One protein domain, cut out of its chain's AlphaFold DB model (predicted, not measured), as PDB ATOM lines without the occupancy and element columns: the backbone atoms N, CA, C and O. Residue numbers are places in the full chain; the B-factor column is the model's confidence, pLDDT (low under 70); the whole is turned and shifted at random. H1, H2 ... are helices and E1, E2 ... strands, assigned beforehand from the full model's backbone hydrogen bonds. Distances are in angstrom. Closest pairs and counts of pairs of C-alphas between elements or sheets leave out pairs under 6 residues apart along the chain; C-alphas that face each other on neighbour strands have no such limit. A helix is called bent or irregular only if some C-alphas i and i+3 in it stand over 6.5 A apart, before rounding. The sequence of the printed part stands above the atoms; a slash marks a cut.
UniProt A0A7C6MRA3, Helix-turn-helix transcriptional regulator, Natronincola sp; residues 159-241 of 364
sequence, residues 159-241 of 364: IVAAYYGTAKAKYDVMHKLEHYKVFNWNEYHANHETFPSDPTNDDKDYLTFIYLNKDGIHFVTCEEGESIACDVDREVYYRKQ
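What this domain is: This is residues 159 to 241 of the 364 residues of the protein "Helix-turn-helix transcriptional regulator" of Natronincola sp (UniProt A0A7C6MRA3). The domain is a small, partly face-to-face sandwich: a twisted four-strand sheet, E2 E1 E4 E5, and a smaller three-strand sheet, E3 E6 E7, with edge strands E5 and E7 close together. The one helix, H1, stands over E1 of the larger sheet, and the long link of residues 190 to 205 reaches out to Thr 200 at one end of the longest axis. The printed part has 83 residues, with one named helix and seven named strands in the order E1 E2 H1 E3 E4 E5 E6 E7, and the class is mixed, helices and strands. Both sheets are antiparallel. The whole is compact, with a radius of gyration of the C-alphas of 12.4 A, but elongated in outline, 39 by 25 by 24 A.

How they stand to each other: The larger sheet runs E2 (residues 170 to 172), E1 (159 to 165), E4 (206 to 213), E5 (216 to 223), and is twisted, its C-alphas up to 4.0 A off the best plane. E1 and E4 are antiparallel at 172 degrees, with N 163 and O 208 2.9 A apart, within hydrogen-bond range. E4 and E5 form a hairpin, with N 209 and O 220 at 2.9 A. E1 and E2 form another, with N 171 and O 164 at 2.9 A. The smaller sheet runs E3 (187 to 189), E6 (227 to 230), E7 (237 to 240). N 188 and O 228 are 2.8 A apart across E3 and E6, and N 229 and O 238 are 2.9 A apart across the hairpin E6 and E7. In this sandwich, two sheets face to face, the facing parts are 9.4 A centre to centre, and the strands of one stand at 8 degrees to those of the other. E5 and E7 touch, the C-alphas of Cys 222 and Arg 239 being closest at 5.6 A. E1 and E7 are apart. H1 (174 to 183) is on the larger sheet, over E1, at a height of 11.3 A, and only just stands up from it, rising 42 degrees. It touches E1, the C-alphas of Ala 162 and Met 174 being closest at 5.4 A. In H1, 4 of 6 O i to N i+4 pairs are within hydrogen-bond range.

Where its parts are: E5 spans 23.9 A, E4 22.1 A, E1 17.4 A and H1 15.0 A; E6, E7, E2 and E3 are shorter. H1 is only just irregular, with C-alphas 179 and 182 6.8 A apart. E1 begins at C-alpha 159, (-49.773, -26.174, 113.007), and E7 ends at C-alpha 240, (-55.156, -9.690, 112.420).

The domain as a whole: The two C-alphas farthest apart, those of Thr 200 and Lys 214, are 40.0 A apart. The printed part has no cut. The link E3 to E4, 16 residues, is long. Mean pLDDT of the printed part is 88.5; residue 199 is under 70.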
ATOM      1  N   ILE A 159     -49.392 -26.245 114.423       95.19
ATOM      2  CA  ILE A 159     -49.773 -26.174 113.007       95.19
ATOM      3  C   ILE A 159     -49.535 -27.548 112.365       95.19
ATOM      4  O   ILE A 159     -48.437 -28.105 112.458       95.19
ATOM      5  N   VAL A 160     -50.574 -28.110 111.751       96.31
ATOM      6  CA  VAL A 160     -50.535 -29.412 111.064       96.31
ATOM      7  C   VAL A 160     -50.526 -29.274 109.548       96.31
ATOM      8  O   VAL A 160     -50.032 -30.174 108.872       96.31
ATOM      9  N   ALA A 161     -51.031 -28.159 109.026       96.81
ATOM     10  CA  ALA A 161     -50.920 -27.799 107.623       96.81
ATOM     11  C   ALA A 161     -50.957 -26.282 107.459       96.81
ATOM     12  O   ALA A 161     -51.593 -25.577 108.244       96.81
ATOM     13  N   ALA A 162     -50.304 -25.793 106.412       96.44
ATOM     14  CA  ALA A 162     -50.336 -24.392 106.048       96.44
ATOM     15  C   ALA A 162     -50.290 -24.246 104.534       96.44
ATOM     16  O   ALA A 162     -49.497 -24.914 103.864       96.44
ATOM     17  N   TYR A 163     -51.125 -23.356 104.012       95.19
ATOM     18  CA  TYR A 163     -51.244 -23.105 102.585       95.19
ATOM     19  C   TYR A 163     -51.172 -21.613 102.293       95.19
ATOM     20  O   TYR A 163     -51.691 -20.815 103.068       95.19
ATOM     21  N   TYR A 164     -50.554 -21.257 101.169       94.06
ATOM     22  CA  TYR A 164     -50.576 -19.894 100.644       94.06
ATOM     23  C   TYR A 164     -50.996 -19.896  99.174       94.06
ATOM     24  O   TYR A 164     -50.468 -20.685  98.385       94.06
ATOM     25  N   GLY A 165     -51.966 -19.057  98.817       91.31
ATOM     26  CA  GLY A 165     -52.456 -18.899  97.446       91.31
ATOM     27  C   GLY A 165     -53.972 -18.733  97.362       91.31
ATOM     28  O   GLY A 165     -54.631 -18.394  98.343       91.31
ATOM     29  N   THR A 166     -54.538 -19.009  96.191       89.50
ATOM     30  CA  THR A 166     -55.979 -18.898  95.911       89.50
ATOM     31  C   THR A 166     -56.691 -20.252  95.981       89.50
ATOM     32  O   THR A 166     -56.079 -21.312  96.146       89.50
ATOM     33  N   ALA A 167     -58.013 -20.255  95.795       85.56
ATOM     34  CA  ALA A 167     -58.795 -21.479  95.633       85.56
ATOM     35  C   ALA A 167     -58.240 -22.389  94.522       85.56
ATOM     36  O   ALA A 167     -58.091 -23.599  94.736       85.56
ATOM     37  N   LYS A 168     -57.892 -21.792  93.372       83.62
ATOM     38  CA  LYS A 168     -57.425 -22.483  92.158       83.62
ATOM     39  C   LYS A 168     -56.006 -23.022  92.307       83.62
ATOM     40  O   LYS A 168     -55.739 -24.150  91.901       83.62
ATOM     41  N   ALA A 169     -55.109 -22.223  92.882       85.75
ATOM     42  CA  ALA A 169     -53.697 -22.550  93.014       85.75
ATOM     43  C   ALA A 169     -53.190 -22.119  94.392       85.75
ATOM     44  O   ALA A 169     -53.078 -20.932  94.683       85.75
ATOM     45  N   LYS A 170     -52.884 -23.110  95.233       88.62
ATOM     46  CA  LYS A 170     -52.358 -22.930  96.589       88.62
ATOM     47  C   LYS A 170     -51.201 -23.886  96.833       88.62
ATOM     48  O   LYS A 170     -51.258 -25.050  96.432       88.62
ATOM     49  N   TYR A 171     -50.175 -23.391  97.505       90.25
ATOM     50  CA  TYR A 171     -48.930 -24.102  97.767       90.25
ATOM     51  C   TYR A 171     -48.862 -24.524  99.225       90.25
ATOM     52  O   TYR A 171     -49.265 -23.771 100.107       90.25
ATOM     53  N   ASP A 172     -48.337 -25.720  99.485       93.56
ATOM     54  CA  ASP A 172     -47.985 -26.131 100.842       93.56
ATOM     55  C   ASP A 172     -46.774 -25.317 101.320       93.56
ATOM     56  O   ASP A 172     -45.698 -25.347 100.711       93.56
ATOM     57  N   VAL A 173     -46.958 -24.577 102.413       94.44
ATOM     58  CA  VAL A 173     -45.934 -23.698 102.989       94.44
ATOM     59  C   VAL A 173     -45.426 -24.182 104.344       94.44
ATOM     60  O   VAL A 173     -44.726 -23.440 105.033       94.44
ATOM     61  N   MET A 174     -45.685 -25.439 104.724       94.62
ATOM     62  CA  MET A 174     -45.165 -26.000 105.977       94.62
ATOM     63  C   MET A 174     -43.641 -25.911 106.050       94.62
ATOM     64  O   MET A 174     -43.097 -25.541 107.084       94.62
ATOM     65  N   HIS A 175     -42.944 -26.158 104.939       89.38
ATOM     66  CA  HIS A 175     -41.486 -26.040 104.872       89.38
ATOM     67  C   HIS A 175     -40.978 -24.618 105.188       89.38
ATOM     68  O   HIS A 175     -39.931 -24.467 105.818       89.38
ATOM     69  N   LYS A 176     -41.723 -23.571 104.799       88.31
ATOM     70  CA  LYS A 176     -41.411 -22.179 105.159       88.31
ATOM     71  C   LYS A 176     -41.640 -21.933 106.640       88.31
ATOM     72  O   LYS A 176     -40.782 -21.345 107.287       88.31
ATOM     73  N   LEU A 177     -42.746 -22.429 107.193       90.06
ATOM     74  CA  LEU A 177     -43.006 -22.311 108.627       90.06
ATOM     75  C   LEU A 177     -41.929 -23.006 109.464       90.06
ATOM     76  O   LEU A 177     -41.492 -22.436 110.457       90.06
ATOM     77  N   GLU A 178     -41.463 -24.187 109.050       86.44
ATOM     78  CA  GLU A 178     -40.337 -24.881 109.689       86.44
ATOM     79  C   GLU A 178     -39.057 -24.038 109.664       86.44
ATOM     80  O   GLU A 178     -38.398 -23.904 110.694       86.44
ATOM     81  N   HIS A 179     -38.742 -23.408 108.528       82.69
ATOM     82  CA  HIS A 179     -37.623 -22.469 108.429       82.69
ATOM     83  C   HIS A 179     -37.809 -21.260 109.366       82.69
ATOM     84  O   HIS A 179     -36.865 -20.854 110.041       82.69
ATOM     85  N   TYR A 180     -39.034 -20.738 109.498       84.19
ATOM     86  CA  TYR A 180     -39.319 -19.591 110.364       84.19
ATOM     87  C   TYR A 180     -39.364 -19.908 111.865       84.19
ATOM     88  O   TYR A 180     -39.324 -18.984 112.678       84.19
ATOM     89  N   LYS A 181     -39.397 -21.185 112.272       80.75
ATOM     90  CA  LYS A 181     -39.450 -21.565 113.697       80.75
ATOM     91  C   LYS A 181     -38.312 -20.976 114.523       80.75
ATOM     92  O   LYS A 181     -38.535 -20.634 115.682       80.75
ATOM     93  N   VAL A 182     -37.119 -20.827 113.940       78.00
ATOM     94  CA  VAL A 182     -35.941 -20.276 114.636       78.00
ATOM     95  C   VAL A 182     -36.158 -18.839 115.114       78.00
ATOM     96  O   VAL A 182     -35.597 -18.437 116.129       78.00
ATOM     97  N   PHE A 183     -37.011 -18.079 114.424       78.00
ATOM     98  CA  PHE A 183     -37.298 -16.692 114.772       78.00
ATOM     99  C   PHE A 183     -38.381 -16.550 115.846       78.00
ATOM    100  O   PHE A 183     -38.578 -15.455 116.366       78.00
ATOM    101  N   ASN A 184     -39.078 -17.644 116.181       79.88
ATOM    102  CA  ASN A 184     -40.119 -17.692 117.206       79.88
ATOM    103  C   ASN A 184     -41.187 -16.586 117.062       79.88
ATOM    104  O   ASN A 184     -41.601 -15.977 118.052       79.88
ATOM    105  N   TRP A 185     -41.613 -16.313 115.824       83.62
ATOM    106  CA  TRP A 185     -42.583 -15.263 115.520       83.62
ATOM    107  C   TRP A 185     -43.905 -15.464 116.265       83.62
ATOM    108  O   TRP A 185     -44.418 -16.577 116.374       83.62
ATOM    109  N   ASN A 186     -44.465 -14.357 116.751       85.31
ATOM    110  CA  ASN A 186     -45.832 -14.304 117.274       85.31
ATOM    111  C   ASN A 186     -46.844 -13.934 116.178       85.31
ATOM    112  O   ASN A 186     -48.045 -13.972 116.419       85.31
ATOM    113  N   GLU A 187     -46.368 -13.537 114.998       91.00
ATOM    114  CA  GLU A 187     -47.185 -13.016 113.909       91.00
ATOM    115  C   GLU A 187     -46.557 -13.391 112.565       91.00
ATOM    116  O   GLU A 187     -45.361 -13.201 112.351       91.00
ATOM    117  N   TYR A 188     -47.371 -13.949 111.672       91.50
ATOM    118  CA  TYR A 188     -46.989 -14.344 110.322       91.50
ATOM    119  C   TYR A 188     -47.705 -13.434 109.331       91.50
ATOM    120  O   TYR A 188     -48.916 -13.552 109.145       91.50
ATOM    121  N   HIS A 189     -46.963 -12.522 108.710       90.69
ATOM    122  CA  HIS A 189     -47.501 -11.629 107.688       90.69
ATOM    123  C   HIS A 189     -47.735 -12.394 106.389       90.69
ATOM    124  O   HIS A 189     -46.839 -13.082 105.913       90.69
ATOM    125  N   ALA A 190     -48.928 -12.279 105.815       91.00
ATOM    126  CA  ALA A 190     -49.265 -12.871 104.532       91.00
ATOM    127  C   ALA A 190     -48.787 -11.950 103.412       91.00
ATOM    128  O   ALA A 190     -49.455 -10.981 103.056       91.00
ATOM    129  N   ASN A 191     -47.603 -12.221 102.872       86.00
ATOM    130  CA  ASN A 191     -47.108 -11.514 101.700       86.00
ATOM    131  C   ASN A 191     -46.149 -12.374 100.878       86.00
ATOM    132  O   ASN A 191     -45.646 -13.412 101.308       86.00
ATOM    133  N   HIS A 192     -45.843 -11.886  99.688       75.12
ATOM    134  CA  HIS A 192     -44.961 -12.567  98.763       75.12
ATOM    135  C   HIS A 192     -43.474 -12.646  99.153       75.12
ATOM    136  O   HIS A 192     -42.745 -13.441  98.555       75.12
ATOM    137  N   GLU A 193     -43.003 -11.822 100.092       75.56
ATOM    138  CA  GLU A 193     -41.633 -11.908 100.619       75.56
ATOM    139  C   GLU A 193     -41.516 -13.106 101.579       75.56
ATOM    140  O   GLU A 193     -40.520 -13.829 101.590       75.56
ATOM    141  N   THR A 194     -42.581 -13.363 102.340       80.00
ATOM    142  CA  THR A 194     -42.675 -14.456 103.320       80.00
ATOM    143  C   THR A 194     -43.139 -15.791 102.732       80.00
ATOM    144  O   THR A 194     -42.673 -16.847 103.176       80.00
ATOM    145  N   PHE A 195     -44.019 -15.791 101.729       86.56
ATOM    146  CA  PHE A 195     -44.636 -17.007 101.201       86.56
ATOM    147  C   PHE A 195     -44.640 -17.053  99.662       86.56
ATOM    148  O   PHE A 195     -44.750 -16.020  98.998       86.56
ATOM    149  N   PRO A 196     -44.500 -18.251  99.060       82.19
ATOM    150  CA  PRO A 196     -44.457 -18.409  97.609       82.19
ATOM    151  C   PRO A 196     -45.835 -18.179  96.980       82.19
ATOM    152  O   PRO A 196     -46.775 -18.913  97.262       82.19
ATOM    153  N   SER A 197     -45.934 -17.205  96.080       75.44
ATOM    154  CA  SER A 197     -47.140 -16.910  95.293       75.44
ATOM    155  C   SER A 197     -46.894 -17.113  93.800       75.44
ATOM    156  O   SER A 197     -45.766 -16.931  93.334       75.44
ATOM    157  N   ASP A 198     -47.959 -17.365  93.042       77.25
ATOM    158  CA  ASP A 198     -47.923 -17.395  91.577       77.25
ATOM    159  C   ASP A 198     -47.814 -15.962  91.010       77.25
ATOM    160  O   ASP A 198     -48.725 -15.158  91.208       77.25
ATOM    161  N   PRO A 199     -46.719 -15.598  90.315       68.75
ATOM    162  CA  PRO A 199     -46.541 -14.249  89.775       68.75
ATOM    163  C   PRO A 199     -47.455 -13.925  88.585       68.75
ATOM    164  O   PRO A 199     -47.623 -12.750  88.251       68.75
ATOM    165  N   THR A 200     -48.035 -14.947  87.952       70.19
ATOM    166  CA  THR A 200     -48.965 -14.795  86.824       70.19
ATOM    167  C   THR A 200     -50.397 -14.525  87.282       70.19
ATOM    168  O   THR A 200     -51.235 -14.126  86.472       70.19
ATOM    169  N   ASN A 201     -50.671 -14.713  88.577       74.56
ATOM    170  CA  ASN A 201     -51.977 -14.494  89.166       74.56
ATOM    171  C   ASN A 201     -52.063 -13.115  89.837       74.56
ATOM    172  O   ASN A 201     -51.291 -12.792  90.745       74.56
ATOM    173  N   ASP A 202     -53.033 -12.320  89.392       73.56
ATOM    174  CA  ASP A 202     -53.314 -10.992  89.939       73.56
ATOM    175  C   ASP A 202     -54.399 -11.029  91.039       73.56
ATOM    176  O   ASP A 202     -54.612 -10.023  91.712       73.56
ATOM    177  N   ASP A 203     -55.052 -12.180  91.266       82.12
ATOM    178  CA  ASP A 203     -55.967 -12.380  92.397       82.12
ATOM    179  C   ASP A 203     -55.203 -12.294  93.730       82.12
ATOM    180  O   ASP A 203     -54.022 -12.643  93.822       82.12
ATOM    181  N   LYS A 204     -55.882 -11.861  94.797       84.81
ATOM    182  CA  LYS A 204     -55.297 -11.833  96.145       84.81
ATOM    183  C   LYS A 204     -55.029 -13.245  96.652       84.81
ATOM    184  O   LYS A 204     -55.865 -14.133  96.490       84.81
ATOM    185  N   ASP A 205     -53.859 -13.437  97.252       90.56
ATOM    186  CA  ASP A 205     -53.499 -14.708  97.874       90.56
ATOM    187  C   ASP A 205     -53.979 -14.743  99.325       90.56
ATOM    188  O   ASP A 205     -54.175 -13.709  99.961       90.56
ATOM    189  N   TYR A 206     -54.146 -15.948  99.854       92.81
ATOM    190  CA  TYR A 206     -54.608 -16.175 101.214       92.81
ATOM    191  C   TYR A 206     -53.638 -17.093 101.936       92.81
ATOM    192  O   TYR A 206     -53.247 -18.134 101.403       92.81
ATOM    193  N   LEU A 207     -53.265 -16.719 103.156       95.12
ATOM    194  CA  LEU A 207     -52.529 -17.585 104.066       95.12
ATOM    195  C   LEU A 207     -53.527 -18.300 104.964       95.12
ATOM    196  O   LEU A 207     -54.256 -17.643 105.701       95.12
ATOM    197  N   THR A 208     -53.520 -19.630 104.935       95.94
ATOM    198  CA  THR A 208     -54.372 -20.465 105.786       95.94
ATOM    199  C   THR A 208     -53.524 -21.376 106.656       95.94
ATOM    200  O   THR A 208     -52.716 -22.148 106.139       95.94
ATOM    201  N   PHE A 209     -53.757 -21.347 107.967       96.69
ATOM    202  CA  PHE A 209     -53.222 -22.329 108.910       96.69
ATOM    203  C   PHE A 209     -54.317 -23.283 109.350       96.69
ATOM    204  O   PHE A 209     -55.395 -22.852 109.741       96.69
ATOM    205  N   ILE A 210     -54.002 -24.576 109.358       96.69
ATOM    206  CA  ILE A 210     -54.779 -25.615 110.027       96.69
ATOM    207  C   ILE A 210     -53.945 -26.082 111.212       96.69
ATOM    208  O   ILE A 210     -52.791 -26.495 111.049       96.69
ATOM    209  N   TYR A 211     -54.506 -26.005 112.411       95.69
ATOM    210  CA  TYR A 211     -53.781 -26.281 113.643       95.69
ATOM    211  C   TYR A 211     -54.628 -27.063 114.642       95.69
ATOM    212  O   TYR A 211     -55.855 -27.082 114.578       95.69
ATOM    213  N   LEU A 212     -53.943 -27.744 115.555       95.94
ATOM    214  CA  LEU A 212     -54.538 -28.446 116.685       95.94
ATOM    215  C   LEU A 212     -54.200 -27.720 117.975       95.94
ATOM    216  O   LEU A 212     -53.077 -27.246 118.121       95.94
ATOM    217  N   ASN A 213     -55.132 -27.711 118.917       93.75
ATOM    218  CA  ASN A 213     -54.908 -27.353 120.314       93.75
ATOM    219  C   ASN A 213     -55.747 -28.275 121.226       93.75
ATOM    220  O   ASN A 213     -56.323 -29.267 120.759       93.75
ATOM    221  N   LYS A 214     -55.838 -27.939 122.518       90.31
ATOM    222  CA  LYS A 214     -56.616 -28.693 123.516       90.31
ATOM    223  C   LYS A 214     -58.107 -28.833 123.171       90.31
ATOM    224  O   LYS A 214     -58.723 -29.834 123.533       90.31
ATOM    225  N   ASP A 215     -58.673 -27.871 122.443       87.88
ATOM    226  CA  ASP A 215     -60.097 -27.827 122.098       87.88
ATOM    227  C   ASP A 215     -60.415 -28.624 120.820       87.88
ATOM    228  O   ASP A 215     -61.529 -29.134 120.646       87.88
ATOM    229  N   GLY A 216     -59.424 -28.813 119.947       92.38
ATOM    230  CA  GLY A 216     -59.546 -29.654 118.763       92.38
ATOM    231  C   GLY A 216     -58.761 -29.133 117.570       92.38
ATOM    232  O   GLY A 216     -57.654 -28.622 117.716       92.38
ATOM    233  N   ILE A 217     -59.335 -29.328 116.383       95.44
ATOM    234  CA  ILE A 217     -58.792 -28.857 115.110       95.44
ATOM    235  C   ILE A 217     -59.470 -27.555 114.708       95.44
ATOM    236  O   ILE A 217     -60.689 -27.432 114.801       95.44
ATOM    237  N   HIS A 218     -58.665 -26.615 114.233       94.62
ATOM    238  CA  HIS A 218     -59.078 -25.275 113.845       94.62
ATOM    239  C   HIS A 218     -58.414 -24.902 112.530       94.62
ATOM    240  O   HIS A 218     -57.373 -25.458 112.163       94.62
ATOM    241  N   PHE A 219     -58.993 -23.932 111.836       94.81
ATOM    242  CA  PHE A 219     -58.344 -23.294 110.707       94.81
ATOM    243  C   PHE A 219     -58.626 -21.798 110.717       94.81
ATOM    244  O   PHE A 219     -59.707 -21.366 111.111       94.81
ATOM    245  N   VAL A 220     -57.629 -21.018 110.322       94.81
ATOM    246  CA  VAL A 220     -57.688 -19.558 110.263       94.81
ATOM    247  C   VAL A 220     -57.045 -19.100 108.971       94.81
ATOM    248  O   VAL A 220     -56.005 -19.631 108.572       94.81
ATOM    249  N   THR A 221     -57.662 -18.109 108.338       94.88
ATOM    250  CA  THR A 221     -57.184 -17.544 107.080       94.88
ATOM    251  C   THR A 221     -57.081 -16.033 107.183       94.88
ATOM    252  O   THR A 221     -57.940 -15.384 107.782       94.88
ATOM    253  N   CYS A 222     -56.034 -15.475 106.588       93.25
ATOM    254  CA  CYS A 222     -55.905 -14.042 106.356       93.25
ATOM    255  C   CYS A 222     -55.572 -13.772 104.887       93.25
ATOM    256  O   CYS A 222     -55.057 -14.642 104.178       93.25
ATOM    257  N   GLU A 223     -55.922 -12.578 104.439       91.50
ATOM    258  CA  GLU A 223     -55.687 -12.102 103.080       91.50
ATOM    259  C   GLU A 223     -54.256 -11.563 102.943       91.50
ATOM    260  O   GLU A 223     -53.651 -11.125 103.922       91.50
ATOM    261  N   GLU A 224     -53.694 -11.582 101.735       88.44
ATOM    262  CA  GLU A 224     -52.433 -10.898 101.451       88.44
ATOM    263  C   GLU A 224     -52.502  -9.426 101.893       88.44
ATOM    264  O   GLU A 224     -53.452  -8.710 101.581       88.44
ATOM    265  N   GLY A 225     -51.492  -8.990 102.650       86.19
ATOM    266  CA  GLY A 225     -51.456  -7.691 103.332       86.19
ATOM    267  C   GLY A 225     -51.849  -7.748 104.813       86.19
ATOM    268  O   GLY A 225     -51.564  -6.816 105.558       86.19
ATOM    269  N   GLU A 226     -52.445  -8.843 105.282       92.31
ATOM    270  CA  GLU A 226     -52.779  -9.064 106.692       92.31
ATOM    271  C   GLU A 226     -51.786 -10.013 107.380       92.31
ATOM    272  O   GLU A 226     -50.712 -10.329 106.855       92.31
ATOM    273  N   SER A 227     -52.118 -10.470 108.590       93.19
ATOM    274  CA  SER A 227     -51.327 -11.464 109.306       93.19
ATOM    275  C   SER A 227     -52.170 -12.478 110.080       93.19
ATOM    276  O   SER A 227     -53.317 -12.230 110.471       93.19
ATOM    277  N   ILE A 228     -51.571 -13.644 110.333       95.00
ATOM    278  CA  ILE A 228     -52.034 -14.593 111.346       95.00
ATOM    279  C   ILE A 228     -51.173 -14.389 112.589       95.00
ATOM    280  O   ILE A 228     -49.969 -14.654 112.569       95.00
ATOM    281  N   ALA A 229     -51.792 -13.926 113.669       93.50
ATOM    282  CA  ALA A 229     -51.140 -13.722 114.953       93.50
ATOM    283  C   ALA A 229     -51.494 -14.843 115.930       93.50
ATOM    284  O   ALA A 229     -52.556 -15.460 115.849       93.50
ATOM    285  N   CYS A 230     -50.577 -15.105 116.848       92.06
ATOM    286  CA  CYS A 230     -50.773 -15.987 117.979       92.06
ATOM    287  C   CYS A 230     -51.135 -15.155 119.210       92.06
ATOM    288  O   CYS A 230     -50.544 -14.096 119.438       92.06
ATOM    289  N   ASP A 231     -52.078 -15.633 120.013       88.69
ATOM    290  CA  ASP A 231     -52.372 -15.031 121.310       88.69
ATOM    291  C   ASP A 231     -51.194 -15.145 122.297       88.69
ATOM    292  O   ASP A 231     -50.223 -15.876 122.081       88.69
ATOM    293  N   VAL A 232     -51.274 -14.382 123.393       84.75
ATOM    294  CA  VAL A 232     -50.198 -14.279 124.398       84.75
ATOM    295  C   VAL A 232     -49.874 -15.643 125.015       84.75
ATOM    296  O   VAL A 232     -48.703 -15.949 125.237       84.75
ATOM    297  N   ASP A 233     -50.900 -16.468 125.230       85.50
ATOM    298  CA  ASP A 233     -50.789 -17.792 125.848       85.50
ATOM    299  C   ASP A 233     -50.405 -18.900 124.849       85.50
ATOM    300  O   ASP A 233     -50.131 -20.035 125.241       85.50
ATOM    301  N   ARG A 234     -50.318 -18.567 123.555       84.44
ATOM    302  CA  ARG A 234     -50.031 -19.486 122.448       84.44
ATOM    303  C   ARG A 234     -50.978 -20.679 122.353       84.44
ATOM    304  O   ARG A 234     -50.564 -21.799 122.043       84.44
ATOM    305  N   GLU A 235     -52.254 -20.425 122.588       88.88
ATOM    306  CA  GLU A 235     -53.322 -21.414 122.500       88.88
ATOM    307  C   GLU A 235     -54.158 -21.273 121.223       88.88
ATOM    308  O   GLU A 235     -54.765 -22.261 120.785       88.88
ATOM    309  N   VAL A 236     -54.187 -20.078 120.620       91.56
ATOM    310  CA  VAL A 236     -55.065 -19.752 119.489       91.56
ATOM    311  C   VAL A 236     -54.349 -18.876 118.458       91.56
ATOM    312  O   VAL A 236     -53.737 -17.857 118.786       91.56
ATOM    313  N   TYR A 237     -54.506 -19.232 117.180       94.25
ATOM    314  CA  TYR A 237     -54.192 -18.340 116.065       94.25
ATOM    315  C   TYR A 237     -55.433 -17.570 115.622       94.25
ATOM    316  O   TYR A 237     -56.503 -18.160 115.445       94.25
ATOM    317  N   TYR A 238     -55.276 -16.272 115.376       93.75
ATOM    318  CA  TYR A 238     -56.344 -15.392 114.917       93.75
ATOM    319  C   TYR A 238     -55.885 -14.494 113.763       93.75
ATOM    320  O   TYR A 238     -54.714 -14.126 113.649       93.75
ATOM    321  N   ARG A 239     -56.834 -14.136 112.894       94.19
ATOM    322  CA  ARG A 239     -56.627 -13.168 111.813       94.19
ATOM    323  C   ARG A 239     -56.474 -11.774 112.413       94.19
ATOM    324  O   ARG A 239     -57.351 -11.315 113.145       94.19
ATOM    325  N   LYS A 240     -55.396 -11.083 112.060       91.69
ATOM    326  CA  LYS A 240     -55.156  -9.690 112.420       91.69
ATOM    327  C   LYS A 240     -55.132  -8.861 111.142       91.69
ATOM    328  O   LYS A 240     -54.219  -8.956 110.329       91.69
ATOM    329  N   GLN A 241     -56.179  -8.061 110.967       88.19
ATOM    330  CA  GLN A 241     -56.247  -7.109 109.864       88.19
ATOM    331  C   GLN A 241     -55.215  -6.008 110.103       88.19
ATOM    332  O   GLN A 241     -55.043  -5.551 111.239       88.19
TER     333      GLN A 241